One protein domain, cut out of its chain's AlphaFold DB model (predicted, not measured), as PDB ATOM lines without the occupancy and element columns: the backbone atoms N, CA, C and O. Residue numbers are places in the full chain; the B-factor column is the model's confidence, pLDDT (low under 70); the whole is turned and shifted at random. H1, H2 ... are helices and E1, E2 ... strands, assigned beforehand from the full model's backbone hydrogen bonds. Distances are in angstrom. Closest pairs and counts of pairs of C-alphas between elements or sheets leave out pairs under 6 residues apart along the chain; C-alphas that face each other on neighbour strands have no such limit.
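Overview. This is residues 516 to 621 of the 622 residues of an uncharacterized protein of Bacteroidetes bacterium (UniProt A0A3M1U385). A two-stranded hairpin, E1 and E2, packs on helix H2 in the middle of the domain, chiefly through E2, while H3 packs on the last residues of H2 and runs back past it. H4 makes a corner with H3 and turns across H2, and the short H1 sits by the beginning of E1. The printed part has 106 residues, with four named helices and two named strands in the order H1, H2, E1, E2, H3, H4; the sheet has the order E1 - E2, antiparallel, and the class is mixed, helices and strands. The whole is compact, with a radius of gyration of the C-alphas of 13.7 A, and rounded, spanning 40 by 35 by 24 A.

Along the chain. E1 is residues 565 to 571 and E2 residues 577 to 583, each 19.6 A from first to last C-alpha. E1 begins at C-alpha 565, (241.989, 215.734, 373.674). H2, residues 537 to 551, is 21.1 A long, and H3, residues 593 to 607, is 21.3 A long. H1, residues 517 to 523, is 9.8 A long and begins at C-alpha 517, (237.488, 212.589, 374.833). H4, residues 612 to 620, is 12.4 A long and ends at C-alpha 620, (241.369, 199.022, 361.022).

Arrangement. E1 and E2 form a hairpin, antiparallel at 155 degrees between their directions, with N 566 and O 582 at 2.8 A and N 568 and O 580 at 3.0 A within hydrogen-bond range. The closest C-alphas of H2 and E2 are those of Ile 546 and Pro 581, 5.8 A apart. H2 and E1 are near each other, with 7 pairs of C-alphas within 10 A. The closest C-alphas of H1 and E1 are those of Leu 517 and Ile 565, 5.6 A apart. H2 touches H3 with residues 547 to 551 alone, at a shallow tilt of 30 degrees, opposite ways; the closest C-alphas are those of Val 550 and Leu 597, 6.5 A. H3 and H4 touch only at the corner by their link, the closest C-alphas being those of Glu 605 and Tyr 613, 5.5 A, at a steep tilt of 54 degrees. H2 and H4 are close but not clearly touching, about perpendicular at 83 degrees, with the C-alphas of Leu 540 and Ile 616 closest at 7.8 A. H1 and H4 are apart. In H1, H2, H3 and H4 every O i to N i+4 pair is within hydrogen-bond range.

Size, cuts and confidence. The C-alphas farthest apart, those of Ser 574 and Glu 589, are 41.5 A apart. The printed part has no cut. The links H1 to H2 and H2 to E1 are long, 13 residues each. Mean pLDDT of the printed part is 91.3; residues 571 to 576 are under 70.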
ATOM      1  N   THR A 516     235.676 217.013 375.955       93.31
ATOM      2  CA  THR A 516     236.796 216.097 376.191       93.31
ATOM      3  C   THR A 516     236.527 214.716 375.590       93.31
ATOM      4  O   THR A 516     235.373 214.299 375.439       93.31
ATOM      5  N   LEU A 517     237.589 213.978 375.273       94.38
ATOM      6  CA  LEU A 517     237.488 212.589 374.833       94.38
ATOM      7  C   LEU A 517     236.770 211.721 375.877       94.38
ATOM      8  O   LEU A 517     235.936 210.893 375.514       94.38
ATOM      9  N   ASP A 518     237.006 211.981 377.163       93.25
ATOM     10  CA  ASP A 518     236.303 211.317 378.267       93.25
ATOM     11  C   ASP A 518     234.777 211.511 378.196       93.25
ATOM     12  O   ASP A 518     233.996 210.556 378.249       93.25
ATOM     13  N   HIS A 519     234.329 212.748 377.945       91.25
ATOM     14  CA  HIS A 519     232.910 213.039 377.748       91.25
ATOM     15  C   HIS A 519     232.330 212.247 376.567       91.25
ATOM     16  O   HIS A 519     231.196 211.764 376.629       91.25
ATOM     17  N   PHE A 520     233.100 212.085 375.489       89.88
ATOM     18  CA  PHE A 520     232.709 211.265 374.346       89.88
ATOM     19  C   PHE A 520     232.634 209.772 374.703       89.88
ATOM     20  O   PHE A 520     231.640 209.124 374.364       89.88
ATOM     21  N   PHE A 521     233.609 209.228 375.432       91.62
ATOM     22  CA  PHE A 521     233.574 207.840 375.905       91.62
ATOM     23  C   PHE A 521     232.322 207.552 376.730       91.62
ATOM     24  O   PHE A 521     231.621 206.570 376.453       91.62
ATOM     25  N   TYR A 522     231.984 208.448 377.659       91.38
ATOM     26  CA  TYR A 522     230.765 208.361 378.454       91.38
ATOM     27  C   TYR A 522     229.502 208.453 377.585       91.38
ATOM     28  O   TYR A 522     228.650 207.561 377.605       91.38
ATOM     29  N   ARG A 523     229.391 209.497 376.755       88.81
ATOM     30  CA  ARG A 523     228.198 209.776 375.939       88.81
ATOM     31  C   ARG A 523     227.877 208.665 374.940       88.81
ATOM     32  O   ARG A 523     226.704 208.368 374.712       88.81
ATOM     33  N   PHE A 524     228.895 208.065 374.328       89.12
ATOM     34  CA  PHE A 524     228.731 206.972 373.363       89.12
ATOM     35  C   PHE A 524     228.785 205.584 374.004       89.12
ATOM     36  O   PHE A 524     228.654 204.582 373.292       89.12
ATOM     37  N   LYS A 525     228.934 205.522 375.335       94.31
ATOM     38  CA  LYS A 525     229.053 204.285 376.113       94.31
ATOM     39  C   LYS A 525     230.134 203.356 375.549       94.31
ATOM     40  O   LYS A 525     229.968 202.138 375.570       94.31
ATOM     41  N   LEU A 526     231.228 203.915 375.019       93.12
ATOM     42  CA  LEU A 526     232.302 203.136 374.383       93.12
ATOM     43  C   LEU A 526     232.917 202.094 375.331       93.12
ATOM     44  O   LEU A 526     233.028 200.942 374.913       93.12
ATOM     45  N   PRO A 527     233.176 202.408 376.617       94.06
ATOM     46  CA  PRO A 527     233.679 201.418 377.573       94.06
ATOM     47  C   PRO A 527     232.696 200.268 377.859       94.06
ATOM     48  O   PRO A 527     233.082 199.224 378.372       94.06
ATOM     49  N   GLN A 528     231.402 200.425 377.556       94.00
ATOM     50  CA  GLN A 528     230.381 199.412 377.857       94.00
ATOM     51  C   GLN A 528     230.200 198.404 376.715       94.00
ATOM     52  O   GLN A 528     229.621 197.332 376.917       94.00
ATOM     53  N   LYS A 529     230.722 198.703 375.521       94.56
ATOM     54  CA  LYS A 529     230.566 197.866 374.328       94.56
ATOM     55  C   LYS A 529     231.350 196.569 374.482       94.56
ATOM     56  O   LYS A 529     232.568 196.575 374.591       94.56
ATOM     57  N   ALA A 530     230.622 195.453 374.539       90.06
ATOM     58  CA  ALA A 530     231.187 194.130 374.807       90.06
ATOM     59  C   ALA A 530     231.816 193.455 373.581       90.06
ATOM     60  O   ALA A 530     232.589 192.521 373.745       90.06
ATOM     61  N   SER A 531     231.482 193.898 372.369       94.56
ATOM     62  CA  SER A 531     231.956 193.294 371.124       94.56
ATOM     63  C   SER A 531     232.145 194.348 370.037       94.56
ATOM     64  O   SER A 531     231.484 195.391 370.054       94.56
ATOM     65  N   LEU A 532     232.988 194.040 369.049       92.75
ATOM     66  CA  LEU A 532     233.216 194.896 367.884       92.75
ATOM     67  C   LEU A 532     231.914 195.220 367.129       92.75
ATOM     68  O   LEU A 532     231.714 196.350 366.698       92.75
ATOM     69  N   LYS A 533     230.962 194.277 367.061       93.44
ATOM     70  CA  LYS A 533     229.638 194.486 366.435       93.44
ATOM     71  C   LYS A 533     228.818 195.605 367.097       93.44
ATOM     72  O   LYS A 533     227.937 196.175 366.462       93.44
ATOM     73  N   ALA A 534     229.085 195.926 368.367       93.88
ATOM     74  CA  ALA A 534     228.422 197.021 369.073       93.88
ATOM     75  C   ALA A 534     229.026 198.403 368.744       93.88
ATOM     76  O   ALA A 534     228.420 199.440 369.058       93.88
ATOM     77  N   PHE A 535     230.210 198.449 368.126       94.44
ATOM     78  CA  PHE A 535     230.807 199.683 367.625       94.44
ATOM     79  C   PHE A 535     230.132 200.080 366.315       94.44
ATOM     80  O   PHE A 535     230.058 199.319 365.355       94.44
ATOM     81  N   LYS A 536     229.603 201.302 366.282       92.56
ATOM     82  CA  LYS A 536     229.047 201.897 365.070       92.56
ATOM     83  C   LYS A 536     230.199 202.492 364.265       92.56
ATOM     84  O   LYS A 536     231.200 202.912 364.837       92.56
ATOM     85  N   SER A 537     230.012 202.645 362.955       90.19
ATOM     86  CA  SER A 537     231.009 203.267 362.065       90.19
ATOM     87  C   SER A 537     231.533 204.613 362.593       90.19
ATOM     88  O   SER A 537     232.729 204.877 362.546       90.19
ATOM     89  N   LYS A 538     230.665 205.436 363.195       90.00
ATOM     90  CA  LYS A 538     231.068 206.713 363.804       90.00
ATOM     91  C   LYS A 538     232.034 206.567 364.989       90.00
ATOM     92  O   LYS A 538     232.840 207.458 365.211       90.00
ATOM     93  N   ASP A 539     231.948 205.477 365.747       93.06
ATOM     94  CA  ASP A 539     232.803 205.258 366.914       93.06
ATOM     95  C   ASP A 539     234.219 204.894 366.461       93.06
ATOM     96  O   ASP A 539     235.191 205.437 366.972       93.06
ATOM     97  N   LEU A 540     234.324 204.038 365.439       93.31
ATOM     98  CA  LEU A 540     235.597 203.709 364.795       93.31
ATOM     99  C   LEU A 540     236.198 204.944 364.119       93.31
ATOM    100  O   LEU A 540     237.374 205.236 364.299       93.31
ATOM    101  N   LYS A 541     235.367 205.731 363.424       92.56
ATOM    102  CA  LYS A 541     235.791 206.991 362.808       92.56
ATOM    103  C   LYS A 541     236.360 207.971 363.834       92.56
ATOM    104  O   LYS A 541     237.363 208.604 363.546       92.56
ATOM    105  N   LEU A 542     235.760 208.083 365.022       93.81
ATOM    106  CA  LEU A 542     236.301 208.914 366.102       93.81
ATOM    107  C   LEU A 542     237.719 208.471 366.496       93.81
ATOM    108  O   LEU A 542     238.599 209.319 366.603       93.81
ATOM    109  N   ILE A 543     237.935 207.165 366.687       94.94
ATOM    110  CA  ILE A 543     239.246 206.602 367.054       94.94
ATOM    111  C   ILE A 543     240.283 206.910 365.968       94.94
ATOM    112  O   ILE A 543     241.328 207.478 366.276       94.94
ATOM    113  N   VAL A 544     239.966 206.611 364.703       95.12
ATOM    114  CA  VAL A 544     240.858 206.869 363.558       95.12
ATOM    115  C   VAL A 544     241.178 208.355 363.434       95.12
ATOM    116  O   VAL A 544     242.341 208.724 363.337       95.12
ATOM    117  N   SER A 545     240.170 209.232 363.516       95.25
ATOM    118  CA  SER A 545     240.391 210.678 363.419       95.25
ATOM    119  C   SER A 545     241.326 211.202 364.510       95.25
ATOM    120  O   SER A 545     242.090 212.123 364.242       95.25
ATOM    121  N   ILE A 546     241.283 210.643 365.725       96.62
ATOM    122  CA  ILE A 546     242.202 211.024 366.810       96.62
ATOM    123  C   ILE A 546     243.628 210.576 366.494       96.62
ATOM    124  O   ILE A 546     244.541 211.382 366.655       96.62
ATOM    125  N   LEU A 547     243.820 209.339 366.028       96.62
ATOM    126  CA  LEU A 547     245.143 208.834 365.647       96.62
ATOM    127  C   LEU A 547     245.744 209.678 364.515       96.62
ATOM    128  O   LEU A 547     246.819 210.241 364.693       96.62
ATOM    129  N   GLU A 548     244.996 209.895 363.430       95.75
ATOM    130  CA  GLU A 548     245.430 210.751 362.316       95.75
ATOM    131  C   GLU A 548     245.760 212.183 362.767       95.75
ATOM    132  O   GLU A 548     246.702 212.804 362.274       95.75
ATOM    133  N   ALA A 549     244.977 212.746 363.694       95.81
ATOM    134  CA  ALA A 549     245.221 214.092 364.206       95.81
ATOM    135  C   ALA A 549     246.510 214.175 365.037       95.81
ATOM    136  O   ALA A 549     247.170 215.212 365.015       95.81
ATOM    137  N   VAL A 550     246.871 213.106 365.753       96.31
ATOM    138  CA  VAL A 550     248.123 213.019 366.519       96.31
ATOM    139  C   VAL A 550     249.316 212.818 365.587       96.31
ATOM    140  O   VAL A 550     250.329 213.483 365.771       96.31
ATOM    141  N   GLU A 551     249.193 211.981 364.554       94.75
ATOM    142  CA  GLU A 551     250.246 211.798 363.541       94.75
ATOM    143  C   GLU A 551     250.583 213.101 362.810       94.75
ATOM    144  O   GLU A 551     251.744 213.386 362.524       94.75
ATOM    145  N   ARG A 552     249.562 213.916 362.524       94.56
ATOM    146  CA  ARG A 552     249.722 215.219 361.862       94.56
ATOM    147  C   ARG A 552     250.119 216.345 362.818       94.56
ATOM    148  O   ARG A 552     250.303 217.477 362.366       94.56
ATOM    149  N   LEU A 553     250.217 216.083 364.122       93.81
ATOM    150  CA  LEU A 553     250.524 217.109 365.106       93.81
ATOM    151  C   LEU A 553     251.984 217.556 364.960       93.81
ATOM    152  O   LEU A 553     252.919 216.834 365.290       93.81
ATOM    153  N   ASN A 554     252.179 218.785 364.493       90.56
ATOM    154  CA  ASN A 554     253.496 219.380 364.252       90.56
ATOM    155  C   ASN A 554     254.158 219.971 365.513       90.56
ATOM    156  O   ASN A 554     255.216 220.593 365.417       90.56
ATOM    157  N   VAL A 555     253.530 219.808 366.681       94.62
ATOM    158  CA  VAL A 555     253.988 220.328 367.973       94.62
ATOM    159  C   VAL A 555     253.986 219.207 369.001       94.62
ATOM    160  O   VAL A 555     253.005 218.488 369.160       94.62
ATOM    161  N   SER A 556     255.073 219.091 369.754       95.19
ATOM    162  CA  SER A 556     255.200 218.057 370.775       95.19
ATOM    163  C   SER A 556     254.235 218.260 371.955       95.19
ATOM    164  O   SER A 556     254.238 219.319 372.595       95.19
ATOM    165  N   HIS A 557     253.456 217.226 372.292       95.19
ATOM    166  CA  HIS A 557     252.482 217.228 373.384       95.19
ATOM    167  C   HIS A 557     252.725 216.068 374.364       95.19
ATOM    168  O   HIS A 557     252.089 215.016 374.289       95.19
ATOM    169  N   ALA A 558     253.607 216.271 375.350       93.19
ATOM    170  CA  ALA A 558     253.968 215.204 376.282       93.19
ATOM    171  C   ALA A 558     252.776 214.710 377.112       93.19
ATOM    172  O   ALA A 558     252.623 213.510 377.260       93.19
ATOM    173  N   ASN A 559     251.868 215.569 377.585       92.12
ATOM    174  CA  ASN A 559     250.788 215.140 378.486       92.12
ATOM    175  C   ASN A 559     249.443 214.807 377.799       92.12
ATOM    176  O   ASN A 559     248.389 215.259 378.248       92.12
ATOM    177  N   LEU A 560     249.452 214.057 376.689       94.12
ATOM    178  CA  LEU A 560     248.200 213.613 376.053       94.12
ATOM    179  C   LEU A 560     247.414 212.679 376.987       94.12
ATOM    180  O   LEU A 560     247.931 211.666 377.454       94.12
ATOM    181  N   ASN A 561     246.155 213.034 377.253       94.81
ATOM    182  CA  ASN A 561     245.216 212.275 378.078       94.81
ATOM    183  C   ASN A 561     243.762 212.585 377.655       94.81
ATOM    184  O   ASN A 561     243.519 213.456 376.816       94.81
ATOM    185  N   VAL A 562     242.787 211.893 378.248       94.12
ATOM    186  CA  VAL A 562     241.362 212.005 377.880       94.12
ATOM    187  C   VAL A 562     240.734 213.388 378.113       94.12
ATOM    188  O   VAL A 562     239.702 213.688 377.511       94.12
ATOM    189  N   HIS A 563     241.331 214.240 378.949       92.38
ATOM    190  CA  HIS A 563     240.863 215.602 379.233       92.38
ATOM    191  C   HIS A 563     241.484 216.652 378.301       92.38
ATOM    192  O   HIS A 563     240.882 217.696 378.059       92.38
ATOM    193  N   ASN A 564     242.656 216.355 377.744       93.00
ATOM    194  CA  ASN A 564     243.432 217.264 376.898       93.00
ATOM    195  C   ASN A 564     243.183 217.057 375.394       93.00
ATOM    196  O   ASN A 564     243.582 217.887 374.578       93.00
ATOM    197  N   ILE A 565     242.498 215.973 375.027       95.62
ATOM    198  CA  ILE A 565     241.989 215.734 373.674       95.62
ATOM    199  C   ILE A 565     240.547 216.239 373.622       95.62
ATOM    200  O   ILE A 565     239.651 215.663 374.243       95.62
ATOM    201  N   LEU A 566     240.321 217.326 372.889       94.25
ATOM    202  CA  LEU A 566     239.003 217.901 372.656       94.25
ATOM    203  C   LEU A 566     238.465 217.445 371.306       94.25
ATOM    204  O   LEU A 566     239.175 217.451 370.307       94.25
ATOM    205  N   ILE A 567     237.190 217.084 371.263       93.56
ATOM    206  CA  ILE A 567     236.512 216.627 370.058       93.56
ATOM    207  C   ILE A 567     235.407 217.616 369.706       93.56
ATOM    208  O   ILE A 567     234.482 217.869 370.488       93.56
ATOM    209  N   PHE A 568     235.482 218.134 368.486       88.88
ATOM    210  CA  PHE A 568     234.411 218.878 367.845       88.88
ATOM    211  C   PHE A 568     233.651 217.943 366.918       88.88
ATOM    212  O   PHE A 568     234.255 217.207 366.142       88.88
ATOM    213  N   SER A 569     232.322 217.978 366.964       81.88
ATOM    214  CA  SER A 569     231.520 217.262 365.976       81.88
ATOM    215  C   SER A 569     230.645 218.226 365.204       81.88
ATOM    216  O   SER A 569     229.779 218.873 365.797       81.88
ATOM    217  N   THR A 570     230.818 218.280 363.889       76.50
ATOM    218  CA  THR A 570     229.889 218.989 363.008       76.50
ATOM    219  C   THR A 570     228.941 217.976 362.388       76.50
ATOM    220  O   THR A 570     229.380 216.960 361.839       76.50
ATOM    221  N   ARG A 571     227.634 218.236 362.450       65.50
ATOM    222  CA  ARG A 571     226.679 217.529 361.597       65.50
ATOM    223  C   ARG A 571     226.603 218.286 360.282       65.50
ATOM    224  O   ARG A 571     226.075 219.393 360.254       65.50
ATOM    225  N   LYS A 572     227.150 217.711 359.211       55.19
ATOM    226  CA  LYS A 572     226.884 218.218 357.861       55.19
ATOM    227  C   LYS A 572     225.456 217.840 357.458       55.19
ATOM    228  O   LYS A 572     224.912 216.853 357.953       55.19
ATOM    229  N   LEU A 573     224.879 218.606 356.530       46.12
ATOM    230  CA  LEU A 573     223.546 218.381 355.942       46.12
ATOM    231  C   LEU A 573     223.342 216.941 355.421       46.12
ATOM    232  O   LEU A 573     222.221 216.458 355.368       46.12
ATOM    233  N   SER A 574     224.424 216.216 355.114       50.34
ATOM    234  CA  SER A 574     224.421 214.840 354.603       50.34
ATOM    235  C   SER A 574     224.265 213.729 355.660       50.34
ATOM    236  O   SER A 574     224.633 212.588 355.388       50.34
ATOM    237  N   LEU A 575     223.775 214.024 356.875       56.41
ATOM    238  CA  LEU A 575     223.648 213.090 358.020       56.41
ATOM    239  C   LEU A 575     224.970 212.455 358.514       56.41
ATOM    240  O   LEU A 575     224.986 211.793 359.556       56.41
ATOM    241  N   LYS A 576     226.097 212.675 357.824       66.69
ATOM    242  CA  LYS A 576     227.424 212.212 358.240       66.69
ATOM    243  C   LYS A 576     227.958 213.110 359.355       66.69
ATOM    244  O   LYS A 576     228.065 214.328 359.209       66.69
ATOM    245  N   GLN A 577     228.285 212.486 360.486       76.50
ATOM    246  CA  GLN A 577     228.983 213.140 361.587       76.50
ATOM    247  C   GLN A 577     230.490 213.074 361.311       76.50
ATOM    248  O   GLN A 577     231.058 211.989 361.137       76.50
ATOM    249  N   ASP A 578     231.115 214.244 361.235       84.94
ATOM    250  CA  ASP A 578     232.568 214.393 361.165       84.94
ATOM    251  C   ASP A 578     233.081 214.781 362.555       84.94
ATOM    252  O   ASP A 578     232.426 215.551 363.270       84.94
ATOM    253  N   PHE A 579     234.221 214.212 362.946       90.06
ATOM    254  CA  PHE A 579     234.907 214.520 364.196       90.06
ATOM    255  C   PHE A 579     236.204 215.246 363.874       90.06
ATOM    256  O   PHE A 579     236.961 214.804 363.016       90.06
ATOM    257  N   TYR A 580     236.449 216.342 364.579       92.94
ATOM    258  CA  TYR A 580     237.658 217.143 364.458       92.94
ATOM    259  C   TYR A 580     238.320 217.190 365.834       92.94
ATOM    260  O   TYR A 580     237.852 217.923 366.711       92.94
ATOM    261  N   PRO A 581     239.339 216.353 366.073       94.88
ATOM    262  CA  PRO A 581     240.126 216.413 367.291       94.88
ATOM    263  C   PRO A 581     240.978 217.684 367.333       94.88
ATOM    264  O   PRO A 581     241.458 218.176 366.314       94.88
ATOM    265  N   THR A 582     241.168 218.229 368.523       94.69
ATOM    266  CA  THR A 582     242.039 219.370 368.811       94.69
ATOM    267  C   THR A 582     242.667 219.155 370.178       94.69
ATOM    268  O   THR A 582     242.044 218.572 371.065       94.69
ATOM    269  N   PHE A 583     243.896 219.618 370.363       94.75
ATOM    270  CA  PHE A 583     244.674 219.341 371.568       94.75
ATOM    271  C   PHE A 583     244.835 220.602 372.407       94.75
ATOM    272  O   PHE A 583     245.047 221.681 371.864       94.75
ATOM    273  N   VAL A 584     244.728 220.470 373.728       92.94
ATOM    274  CA  VAL A 584     244.912 221.566 374.689       92.94
ATOM    275  C   VAL A 584     245.797 221.130 375.849       92.94
ATOM    276  O   VAL A 584     245.902 219.951 376.161       92.94
ATOM    277  N   GLY A 585     246.385 222.094 376.559       90.75
ATOM    278  CA  GLY A 585     247.179 221.800 377.754       90.75
ATOM    279  C   GLY A 585     248.554 221.212 377.435       90.75
ATOM    280  O   GLY A 585     249.008 220.298 378.119       90.75
ATOM    281  N   PHE A 586     249.213 221.775 376.419       93.62
ATOM    282  CA  PHE A 586     250.618 221.522 376.124       93.62
ATOM    283  C   PHE A 586     251.492 221.803 377.351       93.62
ATOM    284  O   PHE A 586     251.232 222.745 378.112       93.62
ATOM    285  N   THR A 587     252.538 220.994 377.505       95.19
ATOM    286  CA  THR A 587     253.539 221.110 378.568       95.19
ATOM    287  C   THR A 587     254.915 221.452 377.998       95.19
ATOM    288  O   THR A 587     255.184 221.326 376.798       95.19
ATOM    289  N   SER A 588     255.800 221.897 378.882       95.69
ATOM    290  CA  SER A 588     257.178 222.270 378.583       95.69
ATOM    291  C   SER A 588     258.067 221.072 378.236       95.69
ATOM    292  O   SER A 588     259.140 221.254 377.663       95.69
ATOM    293  N   GLU A 589     257.639 219.854 378.556       95.88
ATOM    294  CA  GLU A 589     258.320 218.615 378.186       95.88
ATOM    295  C   GLU A 589     258.075 218.266 376.720       95.88
ATOM    296  O   GLU A 589     256.955 218.392 376.220       95.88
ATOM    297  N   ASP A 590     259.123 217.810 376.037       94.31
ATOM    298  CA  ASP A 590     259.008 217.260 374.691       94.31
ATOM    299  C   ASP A 590     258.860 215.740 374.753       94.31
ATOM    300  O   ASP A 590     259.321 215.067 375.673       94.31
ATOM    301  N   CYS A 591     258.204 215.218 373.737       94.31
ATOM    302  CA  CYS A 591     258.035 213.818 373.428       94.31
ATOM    303  C   CYS A 591     258.110 213.632 371.910       94.31
ATOM    304  O   CYS A 591     257.661 214.488 371.137       94.31
ATOM    305  N   GLU A 592     258.662 212.493 371.512       95.06
ATOM    306  CA  GLU A 592     258.724 212.079 370.116       95.06
ATOM    307  C   GLU A 592     257.324 211.742 369.574       95.06
ATOM    308  O   GLU A 592     256.472 211.269 370.338       95.06
ATOM    309  N   PRO A 593     257.071 211.904 368.262       94.31
ATOM    310  CA  PRO A 593     255.792 211.547 367.643       94.31
ATOM    311  C   PRO A 593     255.334 210.116 367.947       94.31
ATOM    312  O   PRO A 593     254.172 209.897 368.291       94.31
ATOM    313  N   ALA A 594     256.260 209.151 367.931       94.81
ATOM    314  CA  ALA A 594     255.969 207.762 368.284       94.81
ATOM    315  C   ALA A 594     255.452 207.623 369.729       94.81
ATOM    316  O   ALA A 594     254.492 206.898 369.975       94.81
ATOM    317  N   ALA A 595     256.021 208.378 370.674       96.19
ATOM    318  CA  ALA A 595     255.577 208.375 372.066       96.19
ATOM    319  C   ALA A 595     254.211 209.064 372.245       96.19
ATOM    320  O   ALA A 595     253.437 208.682 373.123       96.19
ATOM    321  N   MET A 596     253.881 210.071 371.422       96.62
ATOM    322  CA  MET A 596     252.536 210.665 371.404       96.62
ATOM    323  C   MET A 596     251.486 209.652 370.945       96.62
ATOM    324  O   MET A 596     250.443 209.519 371.591       96.62
ATOM    325  N   LEU A 597     251.780 208.910 369.873       96.56
ATOM    326  CA  LEU A 597     250.907 207.849 369.373       96.56
ATOM    327  C   LEU A 597     250.747 206.733 370.398       96.56
ATOM    328  O   LEU A 597     249.624 206.354 370.717       96.56
ATOM    329  N   GLU A 598     251.845 206.263 370.991       96.19
ATOM    330  CA  GLU A 598     251.812 205.233 372.031       96.19
ATOM    331  C   GLU A 598     250.944 205.653 373.227       96.19
ATOM    332  O   GLU A 598     250.127 204.868 373.716       96.19
ATOM    333  N   ARG A 599     251.033 206.917 373.661       96.44
ATOM    334  CA  ARG A 599     250.153 207.450 374.714       96.44
ATOM    335  C   ARG A 599     248.684 207.379 374.314       96.44
ATOM    336  O   ARG A 599     247.854 207.008 375.139       96.44
ATOM    337  N   VAL A 600     248.353 207.698 373.068       96.94
ATOM    338  CA  VAL A 600     246.973 207.652 372.562       96.94
ATOM    339  C   VAL A 600     246.468 206.213 372.451       96.94
ATOM    340  O   VAL A 600     245.353 205.930 372.892       96.94
ATOM    341  N   HIS A 601     247.301 205.281 371.983       96.75
ATOM    342  CA  HIS A 601     247.003 203.850 372.041       96.75
ATOM    343  C   HIS A 601     246.733 203.399 373.484       96.75
ATOM    344  O   HIS A 601     245.725 202.746 373.748       96.75
ATOM    345  N   SER A 602     247.569 203.812 374.446       96.75
ATOM    346  CA  SER A 602     247.366 203.486 375.860       96.75
ATOM    347  C   SER A 602     246.094 204.108 376.442       96.75
ATOM    348  O   SER A 602     245.511 203.511 377.348       96.75
ATOM    349  N   ILE A 603     245.664 205.284 375.977       97.06
ATOM    350  CA  ILE A 603     244.377 205.873 376.369       97.06
ATOM    351  C   ILE A 603     243.245 204.943 375.932       97.06
ATOM    352  O   ILE A 603     242.413 204.574 376.757       97.06
ATOM    353  N   PHE A 604     243.226 204.521 374.666       97.00
ATOM    354  CA  PHE A 604     242.177 203.633 374.170       97.00
ATOM    355  C   PHE A 604     242.198 202.263 374.851       97.00
ATOM    356  O   PHE A 604     241.136 201.778 375.238       97.00
ATOM    357  N   GLU A 605     243.376 201.679 375.071       96.44
ATOM    358  CA  GLU A 605     243.515 200.396 375.770       96.44
ATOM    359  C   GLU A 605     242.957 200.458 377.201       96.44
ATOM    360  O   GLU A 605     242.268 199.541 377.639       96.44
ATOM    361  N   ARG A 606     243.201 201.558 377.930       95.75
ATOM    362  CA  ARG A 606     242.711 201.734 379.311       95.75
ATOM    363  C   ARG A 606     241.240 202.117 379.392       95.75
ATOM    364  O   ARG A 606     240.585 201.813 380.385       95.75
ATOM    365  N   SER A 607     240.741 202.860 378.410       94.69
ATOM    366  CA  SER A 607     239.379 203.394 378.443       94.69
ATOM    367  C   SER A 607     238.343 202.459 377.829       94.69
ATOM    368  O   SER A 607     237.161 202.581 378.140       94.69
ATOM    369  N   LEU A 608     238.743 201.540 376.951       94.50
ATOM    370  CA  LEU A 608     237.852 200.522 376.398       94.50
ATOM    371  C   LEU A 608     237.899 199.243 377.245       94.50
ATOM    372  O   LEU A 608     238.705 199.106 378.161       94.50
ATOM    373  N   LYS A 609     237.005 198.288 376.957       93.50
ATOM    374  CA  LYS A 609     237.095 196.972 377.603       93.50
ATOM    375  C   LYS A 609     238.432 196.303 377.256       93.50
ATOM    376  O   LYS A 609     238.867 196.440 376.110       93.50
ATOM    377  N   PRO A 610     239.028 195.531 378.183       95.12
ATOM    378  CA  PRO A 610     240.278 194.819 377.928       95.12
ATOM    379  C   PRO A 610     240.238 194.024 376.617       95.12
ATOM    380  O   PRO A 610     239.268 193.310 376.356       95.12
ATOM    381  N   GLY A 611     241.263 194.184 375.773       93.25
ATOM    382  CA  GLY A 611     241.375 193.506 374.476       93.25
ATOM    383  C   GLY A 611     240.454 194.034 373.366       93.25
ATOM    384  O   GLY A 611     240.609 193.637 372.213       93.25
ATOM    385  N   MET A 612     239.523 194.948 373.662       96.12
ATOM    386  CA  MET A 612     238.656 195.551 372.642       96.12
ATOM    387  C   MET A 612     239.456 196.416 371.674       96.12
ATOM    388  O   MET A 612     239.207 196.402 370.471       96.12
ATOM    389  N   TYR A 613     240.420 197.177 372.191       96.56
ATOM    390  CA  TYR A 613     241.218 198.052 371.348       96.56
ATOM    391  C   TYR A 613     242.142 197.265 370.411       96.56
ATOM    392  O   TYR A 613     242.229 197.606 369.236       96.56
ATOM    393  N   ALA A 614     242.729 196.157 370.875       95.31
ATOM    394  CA  ALA A 614     243.477 195.233 370.022       95.31
ATOM    395  C   ALA A 614     242.637 194.711 368.837       95.31
ATOM    396  O   ALA A 614     243.096 194.762 367.699       95.31
ATOM    397  N   GLN A 615     241.381 194.308 369.074       95.06
ATOM    398  CA  GLN A 615     240.462 193.896 367.998       95.06
ATOM    399  C   GLN A 615     240.158 195.039 367.021       95.06
ATOM    400  O   GLN A 615     240.081 194.832 365.813       95.06
ATOM    401  N   ILE A 616     239.973 196.260 367.535       94.38
ATOM    402  CA  ILE A 616     239.745 197.445 366.698       94.38
ATOM    403  C   ILE A 616     240.964 197.722 365.814       94.38
ATOM    404  O   ILE A 616     240.788 198.027 364.637       94.38
ATOM    405  N   ARG A 617     242.182 197.603 366.356       94.81
ATOM    406  CA  ARG A 617     243.421 197.796 365.595       94.81
ATOM    407  C   ARG A 617     243.570 196.791 364.462       94.81
ATOM    408  O   ARG A 617     243.889 197.197 363.355       94.81
ATOM    409  N   GLU A 618     243.284 195.519 364.726       94.31
ATOM    410  CA  GLU A 618     243.328 194.463 363.711       94.31
ATOM    411  C   GLU A 618     242.375 194.763 362.544       94.31
ATOM    412  O   GLU A 618     242.756 194.662 361.385       94.31
ATOM    413  N   VAL A 619     241.151 195.205 362.844       90.38
ATOM    414  CA  VAL A 619     240.121 195.489 361.826       90.38
ATOM    415  C   VAL A 619     240.402 196.760 361.029       90.38
ATOM    416  O   VAL A 619     239.982 196.870 359.881       90.38
ATOM    417  N   LEU A 620     241.048 197.743 361.651       88.38
ATOM    418  CA  LEU A 620     241.369 199.022 361.022       88.38
ATOM    419  C   LEU A 620     242.775 199.053 360.403       88.38
ATOM    420  O   LEU A 620     243.133 200.083 359.842       88.38
ATOM    421  N   GLU A 621     243.537 197.960 360.509       90.38
ATOM    422  CA  GLU A 621     244.923 197.843 360.034       90.38
ATOM    423  C   GLU A 621     245.852 198.934 360.624       90.38
ATOM    424  O   GLU A 621     246.667 199.522 359.915       90.38
TER     425      GLU A 621